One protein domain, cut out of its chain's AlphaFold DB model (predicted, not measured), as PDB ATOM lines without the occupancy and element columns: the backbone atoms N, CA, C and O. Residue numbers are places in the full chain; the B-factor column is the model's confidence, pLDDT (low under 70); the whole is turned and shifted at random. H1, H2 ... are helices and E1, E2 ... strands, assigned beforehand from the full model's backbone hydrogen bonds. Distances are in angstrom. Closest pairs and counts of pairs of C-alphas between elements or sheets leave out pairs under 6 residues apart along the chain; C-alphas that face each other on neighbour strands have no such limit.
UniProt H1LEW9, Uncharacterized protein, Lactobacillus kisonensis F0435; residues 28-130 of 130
ATOM      1  N   GLU A  28      88.225 173.615 162.867       89.12
ATOM      2  CA  GLU A  28      86.991 174.225 162.378       89.12
ATOM      3  C   GLU A  28      86.839 173.926 160.882       89.12
ATOM      4  O   GLU A  28      87.775 174.117 160.102       89.12
ATOM      5  N   ARG A  29      85.687 173.393 160.470       80.19
ATOM      6  CA  ARG A  29      85.374 173.095 159.066       80.19
ATOM      7  C   ARG A  29      83.956 173.532 158.753       80.19
ATOM      8  O   ARG A  29      83.019 173.051 159.376       80.19
ATOM      9  N   ASN A  30      83.796 174.394 157.749       80.69
ATOM     10  CA  ASN A  30      82.491 174.886 157.293       80.69
ATOM     11  C   ASN A  30      81.637 175.484 158.433       80.69
ATOM     12  O   ASN A  30      80.437 175.235 158.495       80.69
ATOM     13  N   GLY A  31      82.263 176.214 159.365       79.50
ATOM     14  CA  GLY A  31      81.593 176.785 160.542       79.50
ATOM     15  C   GLY A  31      81.228 175.774 161.636       79.50
ATOM     16  O   GLY A  31      80.590 176.145 162.614       79.50
ATOM     17  N   MET A  32      81.624 174.504 161.496       85.19
ATOM     18  CA  MET A  32      81.457 173.474 162.521       85.19
ATOM     19  C   MET A  32      82.779 173.208 163.235       85.19
ATOM     20  O   MET A  32      83.824 173.041 162.599       85.19
ATOM     21  N   ILE A  33      82.721 173.110 164.560       90.56
ATOM     22  CA  ILE A  33      83.866 172.733 165.385       90.56
ATOM     23  C   ILE A  33      83.902 171.208 165.492       90.56
ATOM     24  O   ILE A  33      82.937 170.568 165.910       90.56
ATOM     25  N   VAL A  34      85.029 170.622 165.103       92.19
ATOM     26  CA  VAL A  34      85.233 169.175 165.084       92.19
ATOM     27  C   VAL A  34      86.490 168.831 165.875       92.19
ATOM     28  O   VAL A  34      87.561 169.396 165.656       92.19
ATOM     29  N   GLY A  35      86.365 167.881 166.791       93.44
ATOM     30  CA  GLY A  35      87.469 167.240 167.485       93.44
ATOM     31  C   GLY A  35      87.828 165.911 166.827       93.44
ATOM     32  O   GLY A  35      87.015 165.273 166.160       93.44
ATOM     33  N   SER A  36      89.055 165.445 167.015       93.88
ATOM     34  CA  SER A  36      89.378 164.042 166.780       93.88
ATOM     35  C   SER A  36      90.477 163.557 167.704       93.88
ATOM     36  O   SER A  36      91.392 164.308 168.039       93.88
ATOM     37  N   VAL A  37      90.395 162.292 168.091       94.75
ATOM     38  CA  VAL A  37      91.432 161.609 168.857       94.75
ATOM     39  C   VAL A  37      91.669 160.238 168.250       94.75
ATOM     40  O   VAL A  37      90.731 159.546 167.858       94.75
ATOM     41  N   THR A  38      92.929 159.831 168.175       94.25
ATOM     42  CA  THR A  38      93.285 158.479 167.748       94.25
ATOM     43  C   THR A  38      93.784 157.698 168.952       94.25
ATOM     44  O   THR A  38      94.740 158.119 169.600       94.25
ATOM     45  N   LEU A  39      93.136 156.575 169.261       93.00
ATOM     46  CA  LEU A  39      93.502 155.702 170.374       93.00
ATOM     47  C   LEU A  39      93.945 154.334 169.866       93.00
ATOM     48  O   LEU A  39      93.328 153.776 168.961       93.00
ATOM     49  N   TRP A  40      94.954 153.761 170.517       91.88
ATOM     50  CA  TRP A  40      95.281 152.352 170.340       91.88
ATOM     51  C   TRP A  40      94.232 151.457 171.008       91.88
ATOM     52  O   TRP A  40      94.063 151.481 172.233       91.88
ATOM     53  N   ASP A  41      93.574 150.626 170.209       91.12
ATOM     54  CA  ASP A  41      92.673 149.589 170.682       91.12
ATOM     55  C   ASP A  41      93.461 148.324 171.044       91.12
ATOM     56  O   ASP A  41      94.079 147.656 170.213       91.12
ATOM     57  N   LYS A  42      93.424 147.960 172.327       89.44
ATOM     58  CA  LYS A  42      94.130 146.793 172.861       89.44
ATOM     59  C   LYS A  42      93.502 145.459 172.457       89.44
ATOM     60  O   LYS A  42      94.241 144.469 172.482       89.44
ATOM     61  N   LYS A  43      92.198 145.413 172.154       89.81
ATOM     62  CA  LYS A  43      91.472 144.198 171.750       89.81
ATOM     63  C   LYS A  43      91.711 143.906 170.275       89.81
ATOM     64  O   LYS A  43      92.129 142.802 169.946       89.81
ATOM     65  N   THR A  44      91.523 144.900 169.409       88.38
ATOM     66  CA  THR A  44      91.680 144.715 167.957       88.38
ATOM     67  C   THR A  44      93.113 144.909 167.467       88.38
ATOM     68  O   THR A  44      93.422 144.487 166.354       88.38
ATOM     69  N   LYS A  45      93.999 145.473 168.305       89.19
ATOM     70  CA  LYS A  45      95.399 145.800 167.978       89.19
ATOM     71  C   LYS A  45      95.496 146.748 166.780       89.19
ATOM     72  O   LYS A  45      96.234 146.481 165.834       89.19
ATOM     73  N   GLN A  46      94.707 147.819 166.805       90.12
ATOM     74  CA  GLN A  46      94.662 148.834 165.749       90.12
ATOM     75  C   GLN A  46      94.540 150.225 166.357       90.12
ATOM     76  O   GLN A  46      93.961 150.375 167.437       90.12
ATOM     77  N   ASN A  47      95.022 151.252 165.661       91.38
ATOM     78  CA  ASN A  47      94.647 152.612 166.012       91.38
ATOM     79  C   ASN A  47      93.255 152.909 165.446       91.38
ATOM     80  O   ASN A  47      92.952 152.652 164.280       91.38
ATOM     81  N   ILE A  48      92.400 153.468 166.294       93.56
ATOM     82  CA  ILE A  48      91.046 153.868 165.934       93.56
ATOM     83  C   ILE A  48      90.953 155.370 166.087       93.56
ATOM     84  O   ILE A  48      91.244 155.917 167.155       93.56
ATOM     85  N   LYS A  49      90.549 156.037 165.007       94.69
ATOM     86  CA  LYS A  49      90.292 157.473 165.019       94.69
ATOM     87  C   LYS A  49      88.829 157.716 165.354       94.69
ATOM     88  O   LYS A  49      87.952 157.283 164.614       94.69
ATOM     89  N   TYR A  50      88.588 158.454 166.424       95.00
ATOM     90  CA  TYR A  50      87.276 158.927 166.843       95.00
ATOM     91  C   TYR A  50      87.151 160.400 166.468       95.00
ATOM     92  O   TYR A  50      88.067 161.183 166.721       95.00
ATOM     93  N   SER A  51      86.046 160.771 165.830       94.00
ATOM     94  CA  SER A  51      85.677 162.166 165.589       94.00
ATOM     95  C   SER A  51      84.696 162.632 166.658       94.00
ATOM     96  O   SER A  51      83.901 161.843 167.158       94.00
ATOM     97  N   PHE A  52      84.745 163.913 166.996       95.06
ATOM     98  CA  PHE A  52      83.815 164.574 167.903       95.06
ATOM     99  C   PHE A  52      83.193 165.751 167.161       95.06
ATOM    100  O   PHE A  52      83.921 166.559 166.591       95.06
ATOM    101  N   ASN A  53      81.870 165.846 167.137       92.81
ATOM    102  CA  ASN A  53      81.160 166.907 166.430       92.81
ATOM    103  C   ASN A  53      80.539 167.838 167.460       92.81
ATOM    104  O   ASN A  53      79.614 167.432 168.159       92.81
ATOM    105  N   PHE A  54      81.036 169.070 167.572       93.06
ATOM    106  CA  PHE A  54      80.476 170.005 168.541       93.06
ATOM    107  C   PHE A  54      79.008 170.292 168.192       93.06
ATOM    108  O   PHE A  54      78.727 170.724 167.071       93.06
ATOM    109  N   PRO A  55      78.063 170.071 169.121       90.81
ATOM    110  CA  PRO A  55      76.636 170.133 168.817       90.81
ATOM    111  C   PRO A  55      76.084 171.571 168.807       90.81
ATOM    112  O   PRO A  55      74.879 171.761 168.632       90.81
ATOM    113  N   GLY A  56      76.948 172.574 169.004       90.94
ATOM    114  CA  GLY A  56      76.568 173.959 169.271       90.94
ATOM    115  C   GLY A  56      76.309 174.198 170.760       90.94
ATOM    116  O   GLY A  56      75.995 173.269 171.501       90.94
ATOM    117  N   VAL A  57      76.432 175.455 171.195       90.56
ATOM    118  CA  VAL A  57      76.362 175.843 172.617       90.56
ATOM    119  C   VAL A  57      75.045 175.405 173.264       90.56
ATOM    120  O   VAL A  57      75.063 174.772 174.314       90.56
ATOM    121  N   GLU A  58      73.906 175.656 172.608       90.62
ATOM    122  CA  GLU A  58      72.577 175.319 173.146       90.62
ATOM    123  C   GLU A  58      72.414 173.824 173.451       90.62
ATOM    124  O   GLU A  58      71.858 173.447 174.479       90.62
ATOM    125  N   ASN A  59      72.917 172.957 172.571       92.00
ATOM    126  CA  ASN A  59      72.827 171.513 172.761       92.00
ATOM    127  C   ASN A  59      73.937 170.987 173.677       92.00
ATOM    128  O   ASN A  59      73.719 170.018 174.397       92.00
ATOM    129  N   ALA A  60      75.108 171.626 173.692       91.12
ATOM    130  CA  ALA A  60      76.203 171.270 174.586       91.12
ATOM    131  C   ALA A  60      75.826 171.443 176.069       91.12
ATOM    132  O   ALA A  60      76.200 170.607 176.886       91.12
ATOM    133  N   VAL A  61      75.016 172.451 176.411       90.81
ATOM    134  CA  VAL A  61      74.485 172.621 177.778       90.81
ATOM    135  C   VAL A  61      73.519 171.489 178.161       90.81
ATOM    136  O   VAL A  61      73.599 170.942 179.256       90.81
ATOM    137  N   LYS A  62      72.666 171.029 177.242       91.75
ATOM    138  CA  LYS A  62      71.770 169.888 177.522       91.75
ATOM    139  C   LYS A  62      72.535 168.587 177.791       91.75
ATOM    140  O   LYS A  62      72.066 167.734 178.538       91.75
ATOM    141  N   PHE A  63      73.714 168.417 177.188       90.25
ATOM    142  CA  PHE A  63      74.608 167.320 177.551       90.25
ATOM    143  C   PHE A  63      75.059 167.447 179.007       90.25
ATOM    144  O   PHE A  63      75.047 166.449 179.720       90.25
ATOM    145  N   THR A  64      75.432 168.642 179.473       85.44
ATOM    146  CA  THR A  64      75.851 168.826 180.872       85.44
ATOM    147  C   THR A  64      74.722 168.546 181.865       85.44
ATOM    148  O   THR A  64      74.990 167.937 182.895       85.44
ATOM    149  N   ASP A  65      73.464 168.829 181.514       88.06
ATOM    150  CA  ASP A  65      72.304 168.484 182.354       88.06
ATOM    151  C   ASP A  65      72.166 166.960 182.567       88.06
ATOM    152  O   ASP A  65      71.764 166.494 183.634       88.06
ATOM    153  N   LEU A  66      72.548 166.143 181.575       89.25
ATOM    154  CA  LEU A  66      72.557 164.681 181.715       89.25
ATOM    155  C   LEU A  66      73.620 164.184 182.703       89.25
ATOM    156  O   LEU A  66      73.451 163.104 183.280       89.25
ATOM    157  N   ALA A  67      74.703 164.942 182.907       84.38
ATOM    158  CA  ALA A  67      75.741 164.588 183.871       84.38
ATOM    159  C   ALA A  67      75.206 164.605 185.313       84.38
ATOM    160  O   ALA A  67      75.600 163.745 186.106       84.38
ATOM    161  N   ASP A  68      74.261 165.503 185.611       84.38
ATOM    162  CA  ASP A  68      73.584 165.595 186.911       84.38
ATOM    163  C   ASP A  68      72.583 164.450 187.139       84.38
ATOM    164  O   ASP A  68      72.347 164.046 188.278       84.38
ATOM    165  N   VAL A  69      72.027 163.877 186.064       86.62
ATOM    166  CA  VAL A  69      71.144 162.702 186.142       86.62
ATOM    167  C   VAL A  69      71.956 161.443 186.434       86.62
ATOM    168  O   VAL A  69      71.720 160.745 187.420       86.62
ATOM    169  N   SER A  70      72.901 161.108 185.550       89.94
ATOM    170  CA  SER A  70      73.862 160.030 185.782       89.94
ATOM    171  C   SER A  70      74.991 160.051 184.756       89.94
ATOM    172  O   SER A  70      74.793 160.332 183.573       89.94
ATOM    173  N   ARG A  71      76.174 159.582 185.167       87.88
ATOM    174  CA  ARG A  71      77.309 159.380 184.249       87.88
ATOM    175  C   ARG A  71      76.983 158.425 183.099       87.88
ATOM    176  O   ARG A  71      77.536 158.570 182.013       87.88
ATOM    177  N   HIS A  72      76.112 157.444 183.336       89.50
ATOM    178  CA  HIS A  72      75.712 156.506 182.293       89.50
ATOM    179  C   HIS A  72      74.867 157.194 181.218       89.50
ATOM    180  O   HIS A  72      75.213 157.075 180.051       89.50
ATOM    181  N   ALA A  73      73.841 157.962 181.601       91.00
ATOM    182  CA  ALA A  73      73.020 158.730 180.660       91.00
ATOM    183  C   ALA A  73      73.859 159.743 179.867       91.00
ATOM    184  O   ALA A  73      73.700 159.881 178.657       91.00
ATOM    185  N   TYR A  74      74.809 160.395 180.539       92.00
ATOM    186  CA  TYR A  74      75.740 161.323 179.905       92.00
ATOM    187  C   TYR A  74      76.603 160.658 178.821       92.00
ATOM    188  O   TYR A  74      76.669 161.124 177.684       92.00
ATOM    189  N   TRP A  75      77.243 159.531 179.145       92.50
ATOM    190  CA  TRP A  75      78.077 158.803 178.185       92.50
ATOM    191  C   TRP A  75      77.271 158.092 177.102       92.50
ATOM    192  O   TRP A  75      77.742 157.987 175.971       92.50
ATOM    193  N   ASP A  76      76.070 157.622 177.428       93.06
ATOM    194  CA  ASP A  76      75.150 157.068 176.443       93.06
ATOM    195  C   ASP A  76      74.794 158.124 175.395       93.06
ATOM    196  O   ASP A  76      74.952 157.867 174.204       93.06
ATOM    197  N   ALA A  77      74.484 159.351 175.822       93.81
ATOM    198  CA  ALA A  77      74.222 160.451 174.904       93.81
ATOM    199  C   ALA A  77      75.436 160.800 174.028       93.81
ATOM    200  O   ALA A  77      75.281 161.140 172.856       93.81
ATOM    201  N   PHE A  78      76.665 160.686 174.539       94.56
ATOM    202  CA  PHE A  78      77.857 160.878 173.705       94.56
ATOM    203  C   PHE A  78      77.972 159.858 172.573       94.56
ATOM    204  O   PHE A  78      78.432 160.211 171.489       94.56
ATOM    205  N   ILE A  79      77.590 158.607 172.831       93.62
ATOM    206  CA  ILE A  79      77.762 157.485 171.903       93.62
ATOM    207  C   ILE A  79      76.567 157.359 170.953       93.62
ATOM    208  O   ILE A  79      76.758 157.121 169.762       93.62
ATOM    209  N   ASN A  80      75.352 157.496 171.480       93.19
ATOM    210  CA  ASN A  80      74.099 157.203 170.786       93.19
ATOM    211  C   ASN A  80      73.224 158.443 170.556       93.19
ATOM    212  O   ASN A  80      72.297 158.368 169.755       93.19
ATOM    213  N   GLY A  81      73.534 159.581 171.181       92.81
ATOM    214  CA  GLY A  81      72.624 160.725 171.229       92.81
ATOM    215  C   GLY A  81      71.516 160.532 172.267       92.81
ATOM    216  O   GLY A  81      71.502 159.559 173.019       92.81
ATOM    217  N   ASN A  82      70.594 161.484 172.328       93.50
ATOM    218  CA  ASN A  82      69.413 161.425 173.179       93.50
ATOM    219  C   ASN A  82      68.251 162.120 172.457       93.50
ATOM    220  O   ASN A  82      68.195 163.351 172.403       93.50
ATOM    221  N   ASP A  83      67.345 161.325 171.890       91.12
ATOM    222  CA  ASP A  83      66.227 161.825 171.082       91.12
ATOM    223  C   ASP A  83      65.249 162.679 171.902       91.12
ATOM    224  O   ASP A  83      64.757 163.689 171.397       91.12
ATOM    225  N   ASP A  84      65.034 162.346 173.182       90.31
ATOM    226  CA  ASP A  84      64.138 163.089 174.081       90.31
ATOM    227  C   ASP A  84      64.603 164.542 174.286       90.31
ATOM    228  O   ASP A  84      63.790 165.451 174.460       90.31
ATOM    229  N   LEU A  85      65.917 164.777 174.228       89.44
ATOM    230  CA  LEU A  85      66.534 166.102 174.335       89.44
ATOM    231  C   LEU A  85      66.903 166.719 172.972       89.44
ATOM    232  O   LEU A  85      67.408 167.850 172.916       89.44
ATOM    233  N   GLY A  86      66.654 165.998 171.873       91.19
ATOM    234  CA  GLY A  86      67.047 166.383 170.518       91.19
ATOM    235  C   GLY A  86      68.566 166.419 170.312       91.19
ATOM    236  O   GLY A  86      69.069 167.251 169.554       91.19
ATOM    237  N   LEU A  87      69.309 165.570 171.026       93.06
ATOM    238  CA  LEU A  87      70.767 165.519 170.992       93.06
ATOM    239  C   LEU A  87      71.264 164.461 170.011       93.06
ATOM    240  O   LEU A  87      71.038 163.269 170.190       93.06
ATOM    241  N   ASN A  88      72.030 164.897 169.016       92.75
ATOM    242  CA  ASN A  88      72.810 163.986 168.184       92.75
ATOM    243  C   ASN A  88      74.038 163.469 168.952       92.75
ATOM    244  O   ASN A  88      74.554 164.203 169.797       92.75
ATOM    245  N   PRO A  89      74.562 162.272 168.631       93.62
ATOM    246  CA  PRO A  89      75.792 161.769 169.233       93.62
ATOM    247  C   PRO A  89      76.937 162.781 169.125       93.62
ATOM    248  O   PRO A  89      77.255 163.265 168.033       93.62
ATOM    249  N   LEU A  90      77.587 163.065 170.255       94.38
ATOM    250  CA  LEU A  90      78.783 163.907 170.279       94.38
ATOM    251  C   LEU A  90      79.947 163.214 169.563       94.38
ATOM    252  O   LEU A  90      80.700 163.840 168.814       94.38
ATOM    253  N   ILE A  91      80.101 161.913 169.802       94.88
ATOM    254  CA  ILE A  91      81.133 161.100 169.178       94.88
ATOM    255  C   ILE A  91      80.589 160.613 167.829       94.88
ATOM    256  O   ILE A  91      79.556 159.950 167.744       94.88
ATOM    257  N   GLY A  92      81.287 160.964 166.755       92.00
ATOM    258  CA  GLY A  92      80.955 160.550 165.401       92.00
ATOM    259  C   GLY A  92      81.404 159.123 165.087       92.00
ATOM    260  O   GLY A  92      81.979 158.412 165.911       92.00
ATOM    261  N   THR A  93      81.164 158.709 163.844       92.75
ATOM    262  CA  THR A  93      81.545 157.385 163.339       92.75
ATOM    263  C   THR A  93      83.069 157.188 163.389       92.75
ATOM    264  O   THR A  93      83.791 157.893 162.670       92.75
ATOM    265  N   PRO A  94      83.590 156.239 164.191       93.25
ATOM    266  CA  PRO A  94      85.012 155.951 164.251       93.25
ATOM    267  C   PRO A  94      85.528 155.363 162.939       93.25
ATOM    268  O   PRO A  94      84.799 154.744 162.166       93.25
ATOM    269  N   THR A  95      86.825 155.538 162.701       93.31
ATOM    270  CA  THR A  95      87.550 154.910 161.595       93.31
ATOM    271  C   THR A  95      88.455 153.811 162.140       93.31
ATOM    272  O   THR A  95      89.406 154.103 162.866       93.31
ATOM    273  N   VAL A  96      88.177 152.561 161.765       90.19
ATOM    274  CA  VAL A  96      88.920 151.360 162.166       90.19
ATOM    275  C   VAL A  96      89.611 150.777 160.937       90.19
ATOM    276  O   VAL A  96      88.960 150.413 159.959       90.19
ATOM    277  N   GLY A  97      90.949 150.729 160.940       84.50
ATOM    278  CA  GLY A  97      91.715 150.215 159.794       84.50
ATOM    279  C   GLY A  97      91.389 150.919 158.468       84.50
ATOM    280  O   GLY A  97      91.295 150.269 157.429       84.50
ATOM    281  N   GLY A  98      91.136 152.231 158.519       84.50
ATOM    282  CA  GLY A  98      90.789 153.052 157.355       84.50
ATOM    283  C   GLY A  98      89.325 152.983 156.907       84.50
ATOM    284  O   GLY A  98      88.972 153.646 155.935       84.50
ATOM    285  N   LYS A  99      88.460 152.225 157.596       89.38
ATOM    286  CA  LYS A  99      87.034 152.117 157.259       89.38
ATOM    287  C   LYS A  99      86.151 152.734 158.346       89.38
ATOM    288  O   LYS A  99      86.434 152.528 159.525       89.38
ATOM    289  N   PRO A 100      85.091 153.473 157.976       92.62
ATOM    290  CA  PRO A 100      84.111 153.943 158.944       92.62
ATOM    291  C   PRO A 100      83.339 152.752 159.521       92.62
ATOM    292  O   PRO A 100      82.870 151.894 158.772       92.62
ATOM    293  N   GLU A 101      83.187 152.711 160.840       91.25
ATOM    294  CA  GLU A 101      82.465 151.653 161.543       91.25
ATOM    295  C   GLU A 101      81.371 152.249 162.428       91.25
ATOM    296  O   GLU A 101      81.600 153.224 163.140       91.25
ATOM    297  N   LYS A 102      80.156 151.687 162.377       87.81
ATOM    298  CA  LYS A 102      79.031 152.203 163.164       87.81
ATOM    299  C   LYS A 102      79.304 151.998 164.653       87.81
ATOM    300  O   LYS A 102      79.355 150.868 165.137       87.81
ATOM    301  N   MET A 103      79.387 153.098 165.385       88.25
ATOM    302  CA  MET A 103      79.538 153.069 166.831       88.25
ATOM    303  C   MET A 103      78.197 152.808 167.518       88.25
ATOM    304  O   MET A 103      77.160 153.329 167.118       88.25
ATOM    305  N   SER A 104      78.233 151.956 168.535       86.75
ATOM    306  CA  SER A 104      77.134 151.645 169.454       86.75
ATOM    307  C   SER A 104      77.723 150.936 170.676       86.75
ATOM    308  O   SER A 104      78.906 150.593 170.677       86.75
ATOM    309  N   TRP A 105      76.929 150.612 171.694       86.75
ATOM    310  CA  TRP A 105      77.419 149.761 172.790       86.75
ATOM    311  C   TRP A 105      77.955 148.403 172.318       86.75
ATOM    312  O   TRP A 105      78.970 147.940 172.832       86.75
ATOM    313  N   LYS A 106      77.372 147.830 171.257       88.44
ATOM    314  CA  LYS A 106      77.847 146.579 170.646       88.44
ATOM    315  C   LYS A 106      79.240 146.703 170.021       88.44
ATOM    316  O   LYS A 106      80.008 145.747 170.033       88.44
ATOM    317  N   PHE A 107      79.596 147.876 169.495       90.00
ATOM    318  CA  PHE A 107      80.968 148.141 169.045       90.00
ATOM    319  C   PHE A 107      81.938 147.983 170.229       90.00
ATOM    320  O   PHE A 107      82.921 147.246 170.161       90.00
ATOM    321  N   TRP A 108      81.606 148.559 171.382       90.12
ATOM    322  CA  TRP A 108      82.451 148.513 172.577       90.12
ATOM    323  C   TRP A 108      82.606 147.121 173.212       90.12
ATOM    324  O   TRP A 108      83.560 146.894 173.962       90.12
ATOM    325  N   GLU A 109      81.760 146.148 172.866       90.69
ATOM    326  CA  GLU A 109      81.959 144.743 173.255       90.69
ATOM    327  C   GLU A 109      83.272 144.180 172.682       90.69
ATOM    328  O   GLU A 109      84.016 143.495 173.389       90.69
ATOM    329  N   ASN A 110      83.625 144.555 171.448       89.88
ATOM    330  CA  ASN A 110      84.834 144.092 170.751       89.88
ATOM    331  C   ASN A 110      85.977 145.111 170.755       89.88
ATOM    332  O   ASN A 110      87.113 144.767 170.434       89.88
ATOM    333  N   HIS A 111      85.693 146.333 171.194       90.50
ATOM    334  CA  HIS A 111      86.644 147.431 171.254       90.50
ATOM    335  C   HIS A 111      87.032 147.793 172.688       90.50
ATOM    336  O   HIS A 111      86.425 147.364 173.675       90.50
ATOM    337  N   SER A 112      88.122 148.533 172.827       89.25
ATOM    338  CA  SER A 112      88.615 149.035 174.105       89.25
ATOM    339  C   SER A 112      88.780 150.547 174.060       89.25
ATOM    340  O   SER A 112      88.883 151.152 172.999       89.25
ATOM    341  N   GLY A 113      88.805 151.175 175.235       89.38
ATOM    342  CA  GLY A 113      89.027 152.615 175.334       89.38
ATOM    343  C   GLY A 113      87.763 153.466 175.410       89.38
ATOM    344  O   GLY A 113      87.915 154.679 175.432       89.38
ATOM    345  N   VAL A 114      86.567 152.874 175.556       91.75
ATOM    346  CA  VAL A 114      85.299 153.614 175.740       91.75
ATOM    347  C   VAL A 114      85.425 154.738 176.773       91.75
ATOM    348  O   VAL A 114      85.171 155.891 176.453       91.75
ATOM    349  N   MET A 115      85.959 154.445 177.966       90.56
ATOM    350  CA  MET A 115      86.152 155.452 179.019       90.56
ATOM    351  C   MET A 115      87.078 156.592 178.585       90.56
ATOM    352  O   MET A 115      86.840 157.745 178.929       90.56
ATOM    353  N   LYS A 116      88.133 156.281 177.824       92.56
ATOM    354  CA  LYS A 116      89.088 157.285 177.350       92.56
ATOM    355  C   LYS A 116      88.477 158.138 176.242       92.56
ATOM    356  O   LYS A 116      88.632 159.348 176.282       92.56
ATOM    357  N   VAL A 117      87.740 157.539 175.306       93.81
ATOM    358  CA  VAL A 117      87.021 158.290 174.266       93.81
ATOM    359  C   VAL A 117      85.970 159.204 174.887       93.81
ATOM    360  O   VAL A 117      85.960 160.386 174.568       93.81
ATOM    361  N   CYS A 118      85.149 158.704 175.817       93.81
ATOM    362  CA  CYS A 118      84.158 159.524 176.519       93.81
ATOM    363  C   CYS A 118      84.811 160.660 177.320       93.81
ATOM    364  O   CYS A 118      84.291 161.767 177.320       93.81
ATOM    365  N   SER A 119      85.961 160.419 177.960       92.62
ATOM    366  CA  SER A 119      86.700 161.465 178.680       92.62
ATOM    367  C   SER A 119      87.282 162.537 177.752       92.62
ATOM    368  O   SER A 119      87.298 163.707 178.118       92.62
ATOM    369  N   GLU A 120      87.771 162.170 176.565       94.44
ATOM    370  CA  GLU A 120      88.253 163.153 175.583       94.44
ATOM    371  C   GLU A 120      87.091 163.910 174.921       94.44
ATOM    372  O   GLU A 120      87.235 165.089 174.610       94.44
ATOM    373  N   ALA A 121      85.938 163.259 174.742       93.75
ATOM    374  CA  ALA A 121      84.718 163.899 174.260       93.75
ATOM    375  C   ALA A 121      84.171 164.913 175.280       93.75
ATOM    376  O   ALA A 121      83.837 166.029 174.898       93.75
ATOM    377  N   ASP A 122      84.164 164.564 176.572       93.25
ATOM    378  CA  ASP A 122      83.852 165.474 177.686       93.25
ATOM    379  C   ASP A 122      84.790 166.687 177.692       93.25
ATOM    380  O   ASP A 122      84.343 167.831 177.626       93.25
ATOM    381  N   ARG A 123      86.106 166.442 177.645       92.25
ATOM    382  CA  ARG A 123      87.105 167.512 177.564       92.25
ATOM    383  C   ARG A 123      86.867 168.426 176.364       92.25
ATOM    384  O   ARG A 123      86.960 169.639 176.514       92.25
ATOM    385  N   PHE A 124      86.593 167.856 175.193       93.75
ATOM    386  CA  PHE A 124      86.278 168.618 173.988       93.75
ATOM    387  C   PHE A 124      85.024 169.477 174.185       93.75
ATOM    388  O   PHE A 124      85.062 170.669 173.909       93.75
ATOM    389  N   LEU A 125      83.941 168.906 174.721       92.62
ATOM    390  CA  LEU A 125      82.691 169.623 174.965       92.62
ATOM    391  C   LEU A 125      82.888 170.805 175.924       92.62
ATOM    392  O   LEU A 125      82.472 171.920 175.620       92.62
ATOM    393  N   VAL A 126      83.555 170.574 177.058       90.25
ATOM    394  CA  VAL A 126      83.809 171.597 178.085       90.25
ATOM    395  C   VAL A 126      84.758 172.683 177.575       90.25
ATOM    396  O   VAL A 126      84.598 173.847 177.931       90.25
ATOM    397  N   GLN A 127      85.735 172.338 176.731       89.94
ATOM    398  CA  GLN A 127      86.640 173.319 176.122       89.94
ATOM    399  C   GLN A 127      85.929 174.291 175.182       89.94
ATOM    400  O   GLN A 127      86.346 175.436 175.107       89.94
ATOM    401  N   GLU A 128      84.882 173.855 174.484       88.38
ATOM    402  CA  GLU A 128      84.113 174.734 173.593       88.38
ATOM    403  C   GLU A 128      82.986 175.496 174.316       88.38
ATOM    404  O   GLU A 128      82.369 176.380 173.725       88.38
ATOM    405  N   LEU A 129      82.697 175.151 175.576       85.81
ATOM    406  CA  LEU A 129      81.734 175.854 176.434       85.81
ATOM    407  C   LEU A 129      82.368 176.962 177.298       85.81
ATOM    408  O   LEU A 129      81.626 177.780 177.841       85.81
ATOM    409  N   ASN A 130      83.697 176.977 177.444       78.31
ATOM    410  CA  ASN A 130      84.456 177.990 178.194       78.31
ATOM    411  C   ASN A 130      85.142 178.985 177.254       78.31
ATOM    412  O   ASN A 130      85.260 180.165 177.652       78.31
TER     413      ASN A 130
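This is residues 28 to 130 of the 130 residues of an uncharacterized protein of Lactobacillus kisonensis F0435 (UniProt H1LEW9). A long two-stranded hairpin, E1 and E2, has the helix H4 packed over it, and the helical hairpin H1 and H2 lies beside H4. Short H3 sits away from H1, and residues 95 to 96 of the long link before H3 pair with E2. The 103 printed residues hold two named strands, then four named helices, in the order E1 E2 H1 H2 H3 H4; the sheet E1 - E2 is antiparallel and the class is mixed, helices and strands. The whole is compact, with a radius of gyration of the C-alphas of 13.2 A and spans of 37 by 32 by 21 A.

Look first at E1, residues 32 to 41, and E2, residues 46 to 53, a hairpin at 159 degrees; N 37 and O 50 are 2.9 A apart, within hydrogen-bond range. Next find H4, residues 114 to 129: the closest C-alphas of E1 and H4, those of Gly 35 and Phe 124, are 6.8 A apart. H1, residues 57 to 69, touches H4 with residues 57 to 60 alone, opposite ways at a steep tilt of 49 degrees; the closest C-alphas, Val 57 and Leu 129, are 6.6 A apart. H2, residues 71 to 80, forms a helical hairpin with H1, closest at the C-alphas of Leu 66 and Tyr 74, 5.0 A. H2 and H4 only just touch, with 3 pairs of C-alphas within 8 A, about perpendicular at 89 degrees; the closest are Trp 75 and Cys 118, 6.3 A. The helix packing is mostly crossed, with no touching pair at a shallow tilt. H3, residues 105 to 110, is close but not clearly touching H2, its Trp 105 C-alpha 7.8 A from that of Ile 79; H3 and H1 are apart. In H2 and H4 each O i to N i+4 pair is within hydrogen-bond range; in H1 5 of 9 are, in H3 1 of 2.

Find C-alpha 32 at (81.457, 173.474, 162.521); from there E1 runs 27.6 A. E2 runs 22.6 A, H1 19.6 A, H2 14.0 A and H3 9.6 A. H4 runs 22.5 A to C-alpha 129 at (81.734, 175.854, 176.434).

The farthest C-alphas, Lys 45 and Glu 58, are 37.7 A apart. The printed part has no cut; the link from H2 to H3, 24 residues, is long. No printed residue is under 70.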